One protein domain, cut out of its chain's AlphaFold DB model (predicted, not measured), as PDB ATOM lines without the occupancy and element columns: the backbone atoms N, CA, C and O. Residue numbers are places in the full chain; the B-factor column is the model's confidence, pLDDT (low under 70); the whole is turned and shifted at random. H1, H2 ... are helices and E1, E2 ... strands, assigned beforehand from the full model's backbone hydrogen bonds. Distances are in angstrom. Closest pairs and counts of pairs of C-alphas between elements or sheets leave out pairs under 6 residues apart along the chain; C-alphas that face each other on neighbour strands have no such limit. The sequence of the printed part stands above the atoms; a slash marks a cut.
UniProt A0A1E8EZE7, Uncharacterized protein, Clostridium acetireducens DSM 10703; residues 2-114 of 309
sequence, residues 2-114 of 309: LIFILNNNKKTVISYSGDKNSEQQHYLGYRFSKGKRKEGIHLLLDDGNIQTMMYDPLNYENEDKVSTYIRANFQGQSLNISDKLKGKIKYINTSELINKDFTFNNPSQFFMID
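AT A GLANCE: This is residues 2 to 114 of the 309 residues of an uncharacterized protein of Clostridium acetireducens DSM 10703 (UniProt A0A1E8EZE7). The model is a loose, elongated arrangement of two small two-stranded ribbons set well apart: the ribbon E1 and E4 has helix H3 packed beside it, mainly along E1, with H1 and H4 toward one end, and the hairpin E2 and E3 has H2 next to its E2 side. Residues 34 to 39, the turn of that hairpin, stick out free, and residues 44 to 65 make a long winding link with no named element. The printed part has 113 residues with five named helices and four named strands, in the order H1 E1 H2 E2 E3 H3 E4 H4 H5, and both sheets are antiparallel. The class is mixed, helices and strands, with 49 residues, under half, in named elements. The radius of gyration of the C-alphas is 16.5 A, and the C-alphas span 50 by 32 by 28 A.

HOW THE PARTS SIT: E1, residues 11 to 15, and E4, residues 89 to 93, are antiparallel neighbours at 150 degrees, with N 12 and O 92 within hydrogen-bond range at 2.8 A and N 14 and O 90 at 2.9 A. The closest C-alphas of E1 and H3, residues 66 to 74, are those of Val 13 and Ile 70, 6.1 A apart. H4, residues 94 to 97, follows E4 directly. H1, residues 2 to 7, and H4 only just touch, with 3 pairs of C-alphas within 8 A, the closest those of Asn 7 and Thr 94 at 6.8 A. The closest C-alphas of E4 and H5, residues 109 to 112, are those of Lys 90 and Phe 111, 8.0 A apart. E2, residues 30 to 33, and E3, residues 40 to 43, form an antiparallel hairpin at 150 degrees, with N 31 and O 42 within hydrogen-bond range at 2.8 A. H2, residues 21 to 28, comes closest to E2 at the C-alphas of Gln 25 and Arg 31, 5.3 A apart. H2 and H3 are apart, and so are E1 and E2. Every O i to N i+4 pair is within hydrogen-bond range in H1, H2 and H3, while H4 and H5 are too short for such a pair.

IN THESE COORDINATES: E1 begins at C-alpha 11 at (76.612, 15.544, 24.062) and is 13.0 A long; E4 is 13.4 A, H3 12.7 A and H2 10.5 A. E2 and E3 are each 9.9 A, H1 8.7 A, H4 5.5 A and H5 5.2 A. H1 begins at C-alpha 2 at (83.181, 4.961, 35.266), and H5 ends at C-alpha 112 at (58.204, 12.477, 20.162).

THE WHOLE: The C-alphas farthest apart are those of Ile 5 and Arg 37, at 50.6 A. The printed part has no cut. The links E3 to H3, H3 to E4 and H4 to H5 are long. Mean pLDDT of the printed part is 88.9, and residues 2 to 6 are under 70.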
ATOM      1  N   LEU A   2      82.114   3.957  35.461       63.72
ATOM      2  CA  LEU A   2      83.181   4.961  35.266       63.72
ATOM      3  C   LEU A   2      83.120   5.681  33.901       63.72
ATOM      4  O   LEU A   2      83.108   6.903  33.853       63.72
ATOM      5  N   ILE A   3      82.979   4.935  32.796       62.84
ATOM      6  CA  ILE A   3      82.841   5.502  31.436       62.84
ATOM      7  C   ILE A   3      81.621   6.431  31.323       62.84
ATOM      8  O   ILE A   3      81.668   7.422  30.605       62.84
ATOM      9  N   PHE A   4      80.538   6.143  32.045       64.00
ATOM     10  CA  PHE A   4      79.354   7.001  32.059       64.00
ATOM     11  C   PHE A   4      79.622   8.308  32.808       64.00
ATOM     12  O   PHE A   4      79.385   9.377  32.261       64.00
ATOM     13  N   ILE A   5      80.202   8.229  34.010       68.19
ATOM     14  CA  ILE A   5      80.570   9.407  34.810       68.19
ATOM     15  C   ILE A   5      81.522  10.317  34.019       68.19
ATOM     16  O   ILE A   5      81.320  11.527  33.966       68.19
ATOM     17  N   LEU A   6      82.499   9.729  33.324       68.12
ATOM     18  CA  LEU A   6      83.467  10.458  32.496       68.12
ATOM     19  C   LEU A   6      82.845  11.135  31.264       68.12
ATOM     20  O   LEU A   6      83.418  12.082  30.732       68.12
ATOM     21  N   ASN A   7      81.688  10.662  30.799       73.00
ATOM     22  CA  ASN A   7      80.999  11.209  29.628       73.00
ATOM     23  C   ASN A   7      79.682  11.917  29.984       73.00
ATOM     24  O   ASN A   7      78.959  12.325  29.084       73.00
ATOM     25  N   ASN A   8      79.379  12.114  31.271       72.25
ATOM     26  CA  ASN A   8      78.098  12.661  31.727       72.25
ATOM     27  C   ASN A   8      77.832  14.087  31.206       72.25
ATOM     28  O   ASN A   8      76.688  14.457  30.960       72.25
ATOM     29  N   ASN A   9      78.903  14.857  30.988       78.44
ATOM     30  CA  ASN A   9      78.851  16.225  30.465       78.44
ATOM     31  C   ASN A   9      79.007  16.297  28.936       78.44
ATOM     32  O   ASN A   9      79.079  17.392  28.380       78.44
ATOM     33  N   LYS A  10      79.114  15.154  28.246       87.00
ATOM     34  CA  LYS A  10      79.207  15.131  26.786       87.00
ATOM     35  C   LYS A  10      77.822  15.156  26.158       87.00
ATOM     36  O   LYS A  10      76.826  14.737  26.749       87.00
ATOM     37  N   LYS A  11      77.784  15.645  24.922       90.88
ATOM     38  CA  LYS A  11      76.612  15.544  24.062       90.88
ATOM     39  C   LYS A  11      76.708  14.283  23.210       90.88
ATOM     40  O   LYS A  11      77.776  13.891  22.742       90.88
ATOM     41  N   THR A  12      75.566  13.659  22.988       91.81
ATOM     42  CA  THR A  12      75.391  12.531  22.081       91.81
ATOM     43  C   THR A  12      74.498  12.966  20.933       91.81
ATOM     44  O   THR A  12      73.424  13.530  21.149       91.81
ATOM     45  N   VAL A  13      74.944  12.688  19.709       94.19
ATOM     46  CA  VAL A  13      74.105  12.789  18.514       94.19
ATOM     47  C   VAL A  13      73.230  11.550  18.453       94.19
ATOM     48  O   VAL A  13      73.733  10.430  18.386       94.19
ATOM     49  N   ILE A  14      71.921  11.759  18.471       93.50
ATOM     50  CA  ILE A  14      70.930  10.721  18.202       93.50
ATOM     51  C   ILE A  14      70.245  11.014  16.876       93.50
ATOM     52  O   ILE A  14      70.079  12.174  16.488       93.50
ATOM     53  N   SER A  15      69.837   9.954  16.190       93.50
ATOM     54  CA  SER A  15      69.188  10.052  14.894       93.50
ATOM     55  C   SER A  15      67.967   9.132  14.818       93.50
ATOM     56  O   SER A  15      67.896   8.120  15.519       93.50
ATOM     57  N   TYR A  16      66.964   9.525  14.033       91.81
ATOM     58  CA  TYR A  16      65.657   8.876  13.997       91.81
ATOM     59  C   TYR A  16      65.151   8.709  12.574       91.81
ATOM     60  O   TYR A  16      64.889   9.680  11.869       91.81
ATOM     61  N   SER A  17      64.945   7.457  12.173       91.06
ATOM     62  CA  SER A  17      64.487   7.093  10.832       91.06
ATOM     63  C   SER A  17      63.002   7.390  10.582       91.06
ATOM     64  O   SER A  17      62.575   7.467   9.433       91.06
ATOM     65  N   GLY A  18      62.221   7.650  11.634       87.12
ATOM     66  CA  GLY A  18      60.776   7.875  11.554       87.12
ATOM     67  C   GLY A  18      59.946   6.632  11.876       87.12
ATOM     68  O   GLY A  18      60.465   5.531  12.055       87.12
ATOM     69  N   ASP A  19      58.627   6.820  11.943       79.75
ATOM     70  CA  ASP A  19      57.667   5.767  12.303       79.75
ATOM     71  C   ASP A  19      57.144   4.986  11.092       79.75
ATOM     72  O   ASP A  19      56.820   3.803  11.186       79.75
ATOM     73  N   LYS A  20      57.016   5.654   9.941       85.25
ATOM     74  CA  LYS A  20      56.445   5.050   8.735       85.25
ATOM     75  C   LYS A  20      57.513   4.262   7.987       85.25
ATOM     76  O   LYS A  20      58.609   4.760   7.759       85.25
ATOM     77  N   ASN A  21      57.148   3.078   7.498       87.38
ATOM     78  CA  ASN A  21      58.044   2.224   6.712       87.38
ATOM     79  C   ASN A  21      58.658   2.971   5.509       87.38
ATOM     80  O   ASN A  21      59.845   2.842   5.241       87.38
ATOM     81  N   SER A  22      57.882   3.812   4.818       89.31
ATOM     82  CA  SER A  22      58.391   4.629   3.708       89.31
ATOM     83  C   SER A  22      59.463   5.638   4.141       89.31
ATOM     84  O   SER A  22      60.453   5.808   3.439       89.31
ATOM     85  N   GLU A  23      59.293   6.281   5.302       90.12
ATOM     86  CA  GLU A  23      60.292   7.208   5.854       90.12
ATOM     87  C   GLU A  23      61.570   6.465   6.236       90.12
ATOM     88  O   GLU A  23      62.661   6.911   5.894       90.12
ATOM     89  N   GLN A  24      61.436   5.300   6.876       92.31
ATOM     90  CA  GLN A  24      62.576   4.474   7.267       92.31
ATOM     91  C   GLN A  24      63.374   4.003   6.050       92.31
ATOM     92  O   GLN A  24      64.601   4.071   6.061       92.31
ATOM     93  N   GLN A  25      62.690   3.573   4.986       94.12
ATOM     94  CA  GLN A  25      63.335   3.150   3.743       94.12
ATOM     95  C   GLN A  25      64.120   4.286   3.092       94.12
ATOM     96  O   GLN A  25      65.266   4.084   2.699       94.12
ATOM     97  N   HIS A  26      63.531   5.482   3.011       92.31
ATOM     98  CA  HIS A  26      64.211   6.657   2.471       92.31
ATOM     99  C   HIS A  26      65.404   7.083   3.339       92.31
ATOM    100  O   HIS A  26      66.483   7.359   2.827       92.31
ATOM    101  N   TYR A  27      65.233   7.073   4.662       94.81
ATOM    102  CA  TYR A  27      66.283   7.429   5.609       94.81
ATOM    103  C   TYR A  27      67.494   6.493   5.507       94.81
ATOM    104  O   TYR A  27      68.632   6.957   5.446       94.81
ATOM    105  N   LEU A  28      67.249   5.178   5.455       94.44
ATOM    106  CA  LEU A  28      68.290   4.150   5.368       94.44
ATOM    107  C   LEU A  28      68.877   4.022   3.954       94.44
ATOM    108  O   LEU A  28      70.057   3.708   3.808       94.44
ATOM    109  N   GLY A  29      68.076   4.288   2.923       94.69
ATOM    110  CA  GLY A  29      68.437   4.139   1.513       94.69
ATOM    111  C   GLY A  29      68.263   2.733   0.951       94.69
ATOM    112  O   GLY A  29      68.869   2.380  -0.061       94.69
ATOM    113  N   TYR A  30      67.420   1.918   1.582       94.62
ATOM    114  CA  TYR A  30      67.051   0.604   1.068       94.62
ATOM    115  C   TYR A  30      65.638   0.203   1.491       94.62
ATOM    116  O   TYR A  30      65.087   0.701   2.469       94.62
ATOM    117  N   ARG A  31      65.065  -0.771   0.779       94.56
ATOM    118  CA  ARG A  31      63.821  -1.454   1.155       94.56
ATOM    119  C   ARG A  31      64.032  -2.956   1.239       94.56
ATOM    120  O   ARG A  31      64.761  -3.533   0.439       94.56
ATOM    121  N   PHE A  32      63.372  -3.596   2.196       91.94
ATOM    122  CA  PHE A  32      63.382  -5.050   2.318       91.94
ATOM    123  C   PHE A  32      62.139  -5.644   1.651       91.94
ATOM    124  O   PHE A  32      61.014  -5.233   1.941       91.94
ATOM    125  N   SER A  33      62.332  -6.624   0.774       91.31
ATOM    126  CA  SER A  33      61.248  -7.351   0.116       91.31
ATOM    127  C   SER A  33      61.102  -8.746   0.721       91.31
ATOM    128  O   SER A  33      62.086  -9.455   0.910       91.31
ATOM    129  N   LYS A  34      59.854  -9.142   1.001       90.56
ATOM    130  CA  LYS A  34      59.455 -10.501   1.421       90.56
ATOM    131  C   LYS A  34      58.786 -11.294   0.287       90.56
ATOM    132  O   LYS A  34      58.181 -12.333   0.528       90.56
ATOM    133  N   GLY A  35      58.788 -10.764  -0.936       89.12
ATOM    134  CA  GLY A  35      58.157 -11.428  -2.072       89.12
ATOM    135  C   GLY A  35      58.986 -12.624  -2.522       89.12
ATOM    136  O   GLY A  35      60.166 -12.448  -2.818       89.12
ATOM    137  N   LYS A  36      58.369 -13.808  -2.633       85.88
ATOM    138  CA  LYS A  36      59.031 -15.032  -3.121       85.88
ATOM    139  C   LYS A  36      59.845 -14.737  -4.390       85.88
ATOM    140  O   LYS A  36      59.319 -14.150  -5.333       85.88
ATOM    141  N   ARG A  37      61.113 -15.172  -4.419       84.81
ATOM    142  CA  ARG A  37      62.106 -14.943  -5.503       84.81
ATOM    143  C   ARG A  37      62.601 -13.500  -5.687       84.81
ATOM    144  O   ARG A  37      63.431 -13.259  -6.554       84.81
ATOM    145  N   LYS A  38      62.123 -12.545  -4.891       88.50
ATOM    146  CA  LYS A  38      62.635 -11.166  -4.812       88.50
ATOM    147  C   LYS A  38      62.970 -10.794  -3.367       88.50
ATOM    148  O   LYS A  38      62.902  -9.619  -3.007       88.50
ATOM    149  N   GLU A  39      63.243 -11.789  -2.530       92.62
ATOM    150  CA  GLU A  39      63.527 -11.589  -1.113       92.62
ATOM    151  C   GLU A  39      64.895 -10.939  -0.935       92.62
ATOM    152  O   GLU A  39      65.839 -11.266  -1.651       92.62
ATOM    153  N   GLY A  40      64.992 -10.004   0.008       92.88
ATOM    154  CA  GLY A  40      66.251  -9.349   0.342       92.88
ATOM    155  C   GLY A  40      66.190  -7.827   0.318       92.88
ATOM    156  O   GLY A  40      65.120  -7.214   0.251       92.88
ATOM    157  N   ILE A  41      67.375  -7.231   0.427       93.81
ATOM    158  CA  ILE A  41      67.596  -5.789   0.486       93.81
ATOM    159  C   ILE A  41      67.715  -5.242  -0.936       93.81
ATOM    160  O   ILE A  41      68.540  -5.701  -1.720       93.81
ATOM    161  N   HIS A  42      66.911  -4.231  -1.249       93.81
ATOM    162  CA  HIS A  42      66.947  -3.497  -2.509       93.81
ATOM    163  C   HIS A  42      67.347  -2.056  -2.212       93.81
ATOM    164  O   HIS A  42      66.593  -1.341  -1.549       93.81
ATOM    165  N   LEU A  43      68.523  -1.641  -2.681       94.06
ATOM    166  CA  LEU A  43      68.996  -0.265  -2.520       94.06
ATOM    167  C   LEU A  43      68.103   0.702  -3.302       94.06
ATOM    168  O   LEU A  43      67.601   0.378  -4.382       94.06
ATOM    169  N   LEU A  44      67.898   1.890  -2.744       93.50
ATOM    170  CA  LEU A  44      67.253   2.994  -3.439       93.50
ATOM    171  C   LEU A  44      68.348   3.744  -4.194       93.50
ATOM    172  O   LEU A  44      69.175   4.398  -3.567       93.50
ATOM    173  N   LEU A  45      68.389   3.587  -5.514       92.94
ATOM    174  CA  LEU A  45      69.406   4.189  -6.371       92.94
ATOM    175  C   LEU A  45      68.772   5.252  -7.270       92.94
ATOM    176  O   LEU A  45      67.673   5.038  -7.778       92.94
ATOM    177  N   ASP A  46      69.496   6.346  -7.482       89.69
ATOM    178  CA  ASP A  46      69.213   7.378  -8.484       89.69
ATOM    179  C   ASP A  46      70.526   7.695  -9.208       89.69
ATOM    180  O   ASP A  46      71.536   7.955  -8.549       89.69
ATOM    181  N   ASP A  47      70.555   7.533 -10.531       87.62
ATOM    182  CA  ASP A  47      71.775   7.578 -11.358       87.62
ATOM    183  C   ASP A  47      72.959   6.770 -10.784       87.62
ATOM    184  O   ASP A  47      74.114   7.192 -10.788       87.62
ATOM    185  N   GLY A  48      72.667   5.584 -10.239       84.62
ATOM    186  CA  GLY A  48      73.662   4.692  -9.627       84.62
ATOM    187  C   GLY A  48      74.105   5.084  -8.211       84.62
ATOM    188  O   GLY A  48      74.800   4.304  -7.561       84.62
ATOM    189  N   ASN A  49      73.658   6.230  -7.692       86.56
ATOM    190  CA  ASN A  49      73.975   6.707  -6.348       86.56
ATOM    191  C   ASN A  49      72.904   6.303  -5.336       86.56
ATOM    192  O   ASN A  49      71.705   6.450  -5.583       86.56
ATOM    193  N   ILE A  50      73.335   5.836  -4.162       90.19
ATOM    194  CA  ILE A  50      72.416   5.481  -3.079       90.19
ATOM    195  C   ILE A  50      71.722   6.719  -2.505       90.19
ATOM    196  O   ILE A  50      72.350   7.674  -2.049       90.19
ATOM    197  N   GLN A  51      70.397   6.669  -2.476       92.50
ATOM    198  CA  GLN A  51      69.544   7.701  -1.911       92.50
ATOM    199  C   GLN A  51      69.327   7.421  -0.428       92.50
ATOM    200  O   GLN A  51      68.382   6.740  -0.049       92.50
ATOM    201  N   THR A  52      70.234   7.920   0.410       94.56
ATOM    202  CA  THR A  52      70.202   7.747   1.871       94.56
ATOM    203  C   THR A  52      70.400   9.076   2.592       94.56
ATOM    204  O   THR A  52      71.101   9.959   2.094       94.56
ATOM    205  N   MET A  53      69.832   9.223   3.788       95.38
ATOM    206  CA  MET A  53      70.128  10.350   4.684       95.38
ATOM    207  C   MET A  53      71.323  10.056   5.605       95.38
ATOM    208  O   MET A  53      71.801  10.941   6.308       95.38
ATOM    209  N   MET A  54      71.812   8.814   5.627       95.06
ATOM    210  CA  MET A  54      72.800   8.371   6.609       95.06
ATOM    211  C   MET A  54      74.216   8.856   6.309       95.06
ATOM    212  O   MET A  54      74.907   9.290   7.226       95.06
ATOM    213  N   TYR A  55      74.657   8.764   5.055       94.31
ATOM    214  CA  TYR A  55      76.038   9.052   4.674       94.31
ATOM    215  C   TYR A  55      76.155   9.511   3.220       94.31
ATOM    216  O   TYR A  55      75.237   9.338   2.416       94.31
ATOM    217  N   ASP A  56      77.306  10.089   2.897       91.88
ATOM    218  CA  ASP A  56      77.744  10.400   1.541       91.88
ATOM    219  C   ASP A  56      79.183   9.873   1.387       91.88
ATOM    220  O   ASP A  56      80.064  10.290   2.143       91.88
ATOM    221  N   PRO A  57      79.426   8.904   0.485       85.31
ATOM    222  CA  PRO A  57      80.745   8.297   0.319       85.31
ATOM    223  C   PRO A  57      81.754   9.216  -0.384       85.31
ATOM    224  O   PRO A  57      82.952   8.950  -0.317       85.31
ATOM    225  N   LEU A  58      81.289  10.264  -1.070       89.06
ATOM    226  CA  LEU A  58      82.131  11.203  -1.811       89.06
ATOM    227  C   LEU A  58      82.420  12.470  -0.999       89.06
ATOM    228  O   LEU A  58      83.453  13.103  -1.208       89.06
ATOM    229  N   ASN A  59      81.536  12.827  -0.062       92.31
ATOM    230  CA  ASN A  59      81.678  14.016   0.773       92.31
ATOM    231  C   ASN A  59      81.302  13.759   2.246       92.31
ATOM    232  O   ASN A  59      80.139  13.829   2.637       92.31
ATOM    233  N   TYR A  60      82.314  13.563   3.097       89.81
ATOM    234  CA  TYR A  60      82.136  13.365   4.544       89.81
ATOM    235  C   TYR A  60      81.668  14.607   5.317       89.81
ATOM    236  O   TYR A  60      81.372  14.498   6.508       89.81
ATOM    237  N   GLU A  61      81.646  15.774   4.673       92.50
ATOM    238  CA  GLU A  61      81.219  17.052   5.256       92.50
ATOM    239  C   GLU A  61      79.854  17.493   4.726       92.50
ATOM    240  O   GLU A  61      79.425  18.622   4.940       92.50
ATOM    241  N   ASN A  62      79.142  16.595   4.043       94.88
ATOM    242  CA  ASN A  62      77.806  16.865   3.546       94.88
ATOM    243  C   ASN A  62      76.829  17.083   4.715       94.88
ATOM    244  O   ASN A  62      76.419  16.128   5.381       94.88
ATOM    245  N   GLU A  63      76.439  18.333   4.960       94.94
ATOM    246  CA  GLU A  63      75.529  18.726   6.045       94.94
ATOM    247  C   GLU A  63      74.132  18.100   5.926       94.94
ATOM    248  O   GLU A  63      73.390  18.060   6.898       94.94
ATOM    249  N   ASP A  64      73.767  17.534   4.774       94.44
ATOM    250  CA  ASP A  64      72.507  16.808   4.605       94.44
ATOM    251  C   ASP A  64      72.586  15.334   5.028       94.44
ATOM    252  O   ASP A  64      71.611  14.591   4.860       94.44
ATOM    253  N   LYS A  65      73.724  14.887   5.578       95.88
ATOM    254  CA  LYS A  65      73.934  13.504   6.025       95.88
ATOM    255  C   LYS A  65      74.184  13.392   7.521       95.88
ATOM    256  O   LYS A  65      74.947  14.146   8.118       95.88
ATOM    257  N   VAL A  66      73.607  12.352   8.122       96.56
ATOM    258  CA  VAL A  66      73.751  12.037   9.554       96.56
ATOM    259  C   VAL A  66      75.216  11.790   9.938       96.56
ATOM    260  O   VAL A  66      75.641  12.196  11.022       96.56
ATOM    261  N   SER A  67      76.008  11.175   9.053       96.06
ATOM    262  CA  SER A  67      77.432  10.892   9.273       96.06
ATOM    263  C   SER A  67      78.249  12.138   9.620       96.06
ATOM    264  O   SER A  67      79.135  12.056  10.469       96.06
ATOM    265  N   THR A  68      77.928  13.286   9.019       96.56
ATOM    266  CA  THR A  68      78.622  14.566   9.229       96.56
ATOM    267  C   THR A  68      78.494  15.033  10.677       96.56
ATOM    268  O   THR A  68      79.489  15.357  11.326       96.56
ATOM    269  N   TYR A  69      77.285  14.953  11.237       96.50
ATOM    270  CA  TYR A  69      77.007  15.295  12.635       96.50
ATOM    271  C   TYR A  69      77.646  14.319  13.617       96.50
ATOM    272  O   TYR A  69      78.192  14.735  14.639       96.50
ATOM    273  N   ILE A  70      77.608  13.018  13.305       95.31
ATOM    274  CA  ILE A  70      78.275  11.996  14.116       95.31
ATOM    275  C   ILE A  70      79.779  12.288  14.174       95.31
ATOM    276  O   ILE A  70      80.337  12.382  15.267       95.31
ATOM    277  N   ARG A  71      80.423  12.492  13.016       94.81
ATOM    278  CA  ARG A  71      81.856  12.805  12.906       94.81
ATOM    279  C   ARG A  71      82.221  14.071  13.680       94.81
ATOM    280  O   ARG A  71      83.149  14.027  14.484       94.81
ATOM    281  N   ALA A  72      81.473  15.157  13.488       94.69
ATOM    282  CA  ALA A  72      81.712  16.414  14.193       94.69
ATOM    283  C   ALA A  72      81.621  16.237  15.717       94.69
ATOM    284  O   ALA A  72      82.514  16.670  16.443       94.69
ATOM    285  N   ASN A  73      80.611  15.511  16.209       94.19
ATOM    286  CA  ASN A  73      80.472  15.245  17.641       94.19
ATOM    287  C   ASN A  73      81.623  14.391  18.199       94.19
ATOM    288  O   ASN A  73      82.105  14.654  19.299       94.19
ATOM    289  N   PHE A  74      82.120  13.408  17.436       91.00
ATOM    290  CA  PHE A  74      83.328  12.653  17.803       91.00
ATOM    291  C   PHE A  74      84.576  13.541  17.904       91.00
ATOM    292  O   PHE A  74      85.454  13.266  18.718       91.00
ATOM    293  N   GLN A  75      84.637  14.616  17.120       92.62
ATOM    294  CA  GLN A  75      85.705  15.616  17.152       92.62
ATOM    295  C   GLN A  75      85.480  16.709  18.214       92.62
ATOM    296  O   GLN A  75      86.264  17.651  18.301       92.62
ATOM    297  N   GLY A  76      84.425  16.603  19.029       89.81
ATOM    298  CA  GLY A  76      84.079  17.598  20.049       89.81
ATOM    299  C   GLY A  76      83.435  18.870  19.490       89.81
ATOM    300  O   GLY A  76      83.330  19.864  20.206       89.81
ATOM    301  N   GLN A  77      82.995  18.850  18.232       91.12
ATOM    302  CA  GLN A  77      82.329  19.961  17.561       91.12
ATOM    303  C   GLN A  77      80.810  19.754  17.539       91.12
ATOM    304  O   GLN A  77      80.303  18.634  17.551       91.12
ATOM    305  N   SER A  78      80.057  20.851  17.506       89.75
ATOM    306  CA  SER A  78      78.604  20.835  17.314       89.75
ATOM    307  C   SER A  78      78.262  21.700  16.113       89.75
ATOM    308  O   SER A  78      78.537  22.896  16.114       89.75
ATOM    309  N   LEU A  79      77.670  21.079  15.096       93.62
ATOM    310  CA  LEU A  79      77.228  21.742  13.872       93.62
ATOM    311  C   LEU A  79      75.750  22.117  13.956       93.62
ATOM    312  O   LEU A  79      74.964  21.425  14.616       93.62
ATOM    313  N   ASN A  80      75.368  23.161  13.223       93.75
ATOM    314  CA  ASN A  80      73.967  23.502  13.007       93.75
ATOM    315  C   ASN A  80      73.296  22.427  12.141       93.75
ATOM    316  O   ASN A  80      73.844  21.980  11.135       93.75
ATOM    317  N   ILE A  81      72.116  21.976  12.566       93.81
ATOM    318  CA  ILE A  81      71.373  20.919  11.871       93.81
ATOM    319  C   ILE A  81      70.732  21.511  10.615       93.81
ATOM    320  O   ILE A  81      70.021  22.512  10.718       93.81
ATOM    321  N   SER A  82      70.964  20.885   9.459       94.38
ATOM    322  CA  SER A  82      70.398  21.316   8.183       94.38
ATOM    323  C   SER A  82      68.880  21.164   8.176       94.38
ATOM    324  O   SER A  82      68.308  20.314   8.872       94.38
ATOM    325  N   ASP A  83      68.200  21.959   7.351       91.31
ATOM    326  CA  ASP A  83      66.740  21.909   7.262       91.31
ATOM    327  C   ASP A  83      66.224  20.526   6.832       91.31
ATOM    328  O   ASP A  83      65.174  20.093   7.309       91.31
ATOM    329  N   LYS A  84      66.985  19.776   6.017       91.12
ATOM    330  CA  LYS A  84      66.616  18.411   5.598       91.12
ATOM    331  C   LYS A  84      66.637  17.402   6.746       91.12
ATOM    332  O   LYS A  84      65.889  16.427   6.714       91.12
ATOM    333  N   LEU A  85      67.485  17.614   7.751       92.50
ATOM    334  CA  LEU A  85      67.641  16.715   8.900       92.50
ATOM    335  C   LEU A  85      66.911  17.205  10.153       92.50
ATOM    336  O   LEU A  85      66.942  16.545  11.202       92.50
ATOM    337  N   LYS A  86      66.196  18.327  10.051       88.56
ATOM    338  CA  LYS A  86      65.373  18.868  11.128       88.56
ATOM    339  C   LYS A  86      64.307  17.848  11.546       88.56
ATOM    340  O   LYS A  86      63.529  17.356  10.736       88.56
ATOM    341  N   GLY A  87      64.300  17.491  12.830       87.50
ATOM    342  CA  GLY A  87      63.414  16.452  13.374       87.50
ATOM    343  C   GLY A  87      63.879  15.007  13.141       87.50
ATOM    344  O   GLY A  87      63.221  14.083  13.613       87.50
ATOM    345  N   LYS A  88      65.016  14.796  12.464       91.19
ATOM    346  CA  LYS A  88      65.658  13.482  12.280       91.19
ATOM    347  C   LYS A  88      66.955  13.346  13.078       91.19
ATOM    348  O   LYS A  88      67.365  12.225  13.355       91.19
ATOM    349  N   ILE A  89      67.570  14.455  13.498       94.25
ATOM    350  CA  ILE A  89      68.761  14.479  14.362       94.25
ATOM    351  C   ILE A  89      68.515  15.361  15.588       94.25
ATOM    352  O   ILE A  89      67.841  16.388  15.496       94.25
ATOM    353  N   LYS A  90      69.084  14.969  16.733       93.56
ATOM    354  CA  LYS A  90      69.185  15.805  17.936       93.56
ATOM    355  C   LYS A  90      70.538  15.631  18.616       93.56
ATOM    356  O   LYS A  90      71.099  14.538  18.625       93.56
ATOM    357  N   TYR A  91      71.004  16.701  19.253       93.25
ATOM    358  CA  TYR A  91      72.035  16.625  20.284       93.25
ATOM    359  C   TYR A  91      71.351  16.566  21.644       93.25
ATOM    360  O   TYR A  91      70.562  17.452  21.968       93.25
ATOM    361  N   ILE A  92      71.666  15.551  22.437       91.75
ATOM    362  CA  ILE A  92      71.173  15.421  23.811       91.75
ATOM    363  C   ILE A  92      72.341  15.202  24.761       91.75
ATOM    364  O   ILE A  92      73.394  14.719  24.340       91.75
ATOM    365  N   ASN A  93      72.188  15.550  26.035       90.44
ATOM    366  CA  ASN A  93      73.213  15.201  27.011       90.44
ATOM    367  C   ASN A  93      73.255  13.680  27.171       90.44
ATOM    368  O   ASN A  93      72.213  13.029  27.259       90.44
ATOM    369  N   THR A  94      74.453  13.099  27.235       88.38
ATOM    370  CA  THR A  94      74.610  11.647  27.413       88.38
ATOM    371  C   THR A  94      73.936  11.160  28.701       88.38
ATOM    372  O   THR A  94      73.433  10.040  28.750       88.38
ATOM    373  N   SER A  95      73.863  12.016  29.721       86.62
ATOM    374  CA  SER A  95      73.149  11.766  30.975       86.62
ATOM    375  C   SER A  95      71.653  11.480  30.791       86.62
ATOM    376  O   SER A  95      71.091  10.682  31.534       86.62
ATOM    377  N   GLU A  96      71.004  12.073  29.784       88.12
ATOM    378  CA  GLU A  96      69.568  11.908  29.524       88.12
ATOM    379  C   GLU A  96      69.242  10.551  28.883       88.12
ATOM    380  O   GLU A  96      68.127  10.042  29.019       88.12
ATOM    381  N   LEU A  97      70.216   9.927  28.212       87.25
ATOM    382  CA  LEU A  97      70.056   8.604  27.603       87.25
ATOM    383  C   LEU A  97      69.967   7.476  28.624       87.25
ATOM    384  O   LEU A  97      69.562   6.377  28.251       87.25
ATOM    385  N   ILE A  98      70.365   7.709  29.873       85.25
ATOM    386  CA  ILE A  98      70.522   6.657  30.872       85.25
ATOM    387  C   ILE A  98      69.622   6.948  32.071       85.25
ATOM    388  O   ILE A  98      69.608   8.039  32.634       85.25
ATOM    389  N   ASN A  99      68.852   5.942  32.463       81.69
ATOM    390  CA  ASN A  99      67.990   5.979  33.631       81.69
ATOM    391  C   ASN A  99      68.789   5.794  34.925       81.69
ATOM    392  O   ASN A  99      69.935   5.344  34.929       81.69
ATOM    393  N   LYS A 100      68.157   6.106  36.064       79.19
ATOM    394  CA  LYS A 100      68.773   5.964  37.398       79.19
ATOM    395  C   LYS A 100      69.176   4.523  37.736       79.19
ATOM    396  O   LYS A 100      70.057   4.325  38.562       79.19
ATOM    397  N   ASP A 101      68.534   3.545  37.108       82.31
ATOM    398  CA  ASP A 101      68.842   2.115  37.210       82.31
ATOM    399  C   ASP A 101      69.896   1.651  36.184       82.31
ATOM    400  O   ASP A 101      70.106   0.456  36.006       82.31
ATOM    401  N   PHE A 102      70.567   2.594  35.512       82.31
ATOM    402  CA  PHE A 102      71.565   2.366  34.466       82.31
ATOM    403  C   PHE A 102      71.038   1.678  33.195       82.31
ATOM    404  O   PHE A 102      71.830   1.187  32.390       82.31
ATOM    405  N   THR A 103      69.723   1.679  32.966       83.75
ATOM    406  CA  THR A 103      69.136   1.251  31.688       83.75
ATOM    407  C   THR A 103      69.148   2.379  30.657       83.75
ATOM    408  O   THR A 103      69.150   3.558  31.012       83.75
ATOM    409  N   PHE A 104      69.153   2.039  29.365       83.88
ATOM    410  CA  PHE A 104      69.030   3.038  28.304       83.88
ATOM    411  C   PHE A 104      67.570   3.408  28.066       83.88
ATOM    412  O   PHE A 104      66.708   2.554  27.868       83.88
ATOM    413  N   ASN A 105      67.323   4.707  28.007       84.19
ATOM    414  CA  ASN A 105      66.103   5.259  27.462       84.19
ATOM    415  C   ASN A 105      65.996   4.960  25.968       84.19
ATOM    416  O   ASN A 105      66.985   5.054  25.241       84.19
ATOM    417  N   ASN A 106      64.782   4.671  25.490       86.44
ATOM    418  CA  ASN A 106      64.543   4.509  24.061       86.44
ATOM    419  C   ASN A 106      64.836   5.837  23.332       86.44
ATOM    420  O   ASN A 106      64.108   6.808  23.555       86.44
ATOM    421  N   PRO A 107      65.831   5.908  22.426       87.56
ATOM    422  CA  PRO A 107      66.193   7.156  21.757       87.56
ATOM    423  C   PRO A 107      65.048   7.788  20.951       87.56
ATOM    424  O   PRO A 107      64.997   9.008  20.795       87.56
ATOM    425  N   SER A 108      64.087   6.990  20.474       86.56
ATOM    426  CA  SER A 108      62.933   7.501  19.726       86.56
ATOM    427  C   SER A 108      62.060   8.453  20.550       86.56
ATOM    428  O   SER A 108      61.445   9.355  19.981       86.56
ATOM    429  N   GLN A 109      62.029   8.318  21.882       87.19
ATOM    430  CA  GLN A 109      61.204   9.169  22.746       87.19
ATOM    431  C   GLN A 109      61.589  10.653  22.648       87.19
ATOM    432  O   GLN A 109      60.730  11.531  22.727       87.19
ATOM    433  N   PHE A 110      62.875  10.945  22.425       89.06
ATOM    434  CA  PHE A 110      63.380  12.315  22.351       89.06
ATOM    435  C   PHE A 110      62.844  13.052  21.126       89.06
ATOM    436  O   PHE A 110      62.757  14.275  21.142       89.06
ATOM    437  N   PHE A 111      62.431  12.327  20.086       88.75
ATOM    438  CA  PHE A 111      61.821  12.896  18.886       88.75
ATOM    439  C   PHE A 111      60.304  13.078  19.021       88.75
ATOM    440  O   PHE A 111      59.719  13.876  18.295       88.75
ATOM    441  N   MET A 112      59.656  12.386  19.965       84.62
ATOM    442  CA  MET A 112      58.204  12.477  20.162       84.62
ATOM    443  C   MET A 112      57.778  13.752  20.888       84.62
ATOM    444  O   MET A 112      56.673  14.237  20.666       84.62
ATOM    445  N   ILE A 113      58.640  14.300  21.748       80.06
ATOM    446  CA  ILE A 113      58.331  15.483  22.570       80.06
ATOM    447  C   ILE A 113      58.016  16.715  21.706       80.06
ATOM    448  O   ILE A 113      57.159  17.515  22.072       80.06
ATOM    449  N   ASP A 114      58.650  16.832  20.539       80.81
ATOM    450  CA  ASP A 114      58.457  17.970  19.633       80.81
ATOM    451  C   ASP A 114      57.253  17.778  18.699       80.81
ATOM    452  O   ASP A 114      56.867  18.698  17.973       80.81
TER     453      ASP A 114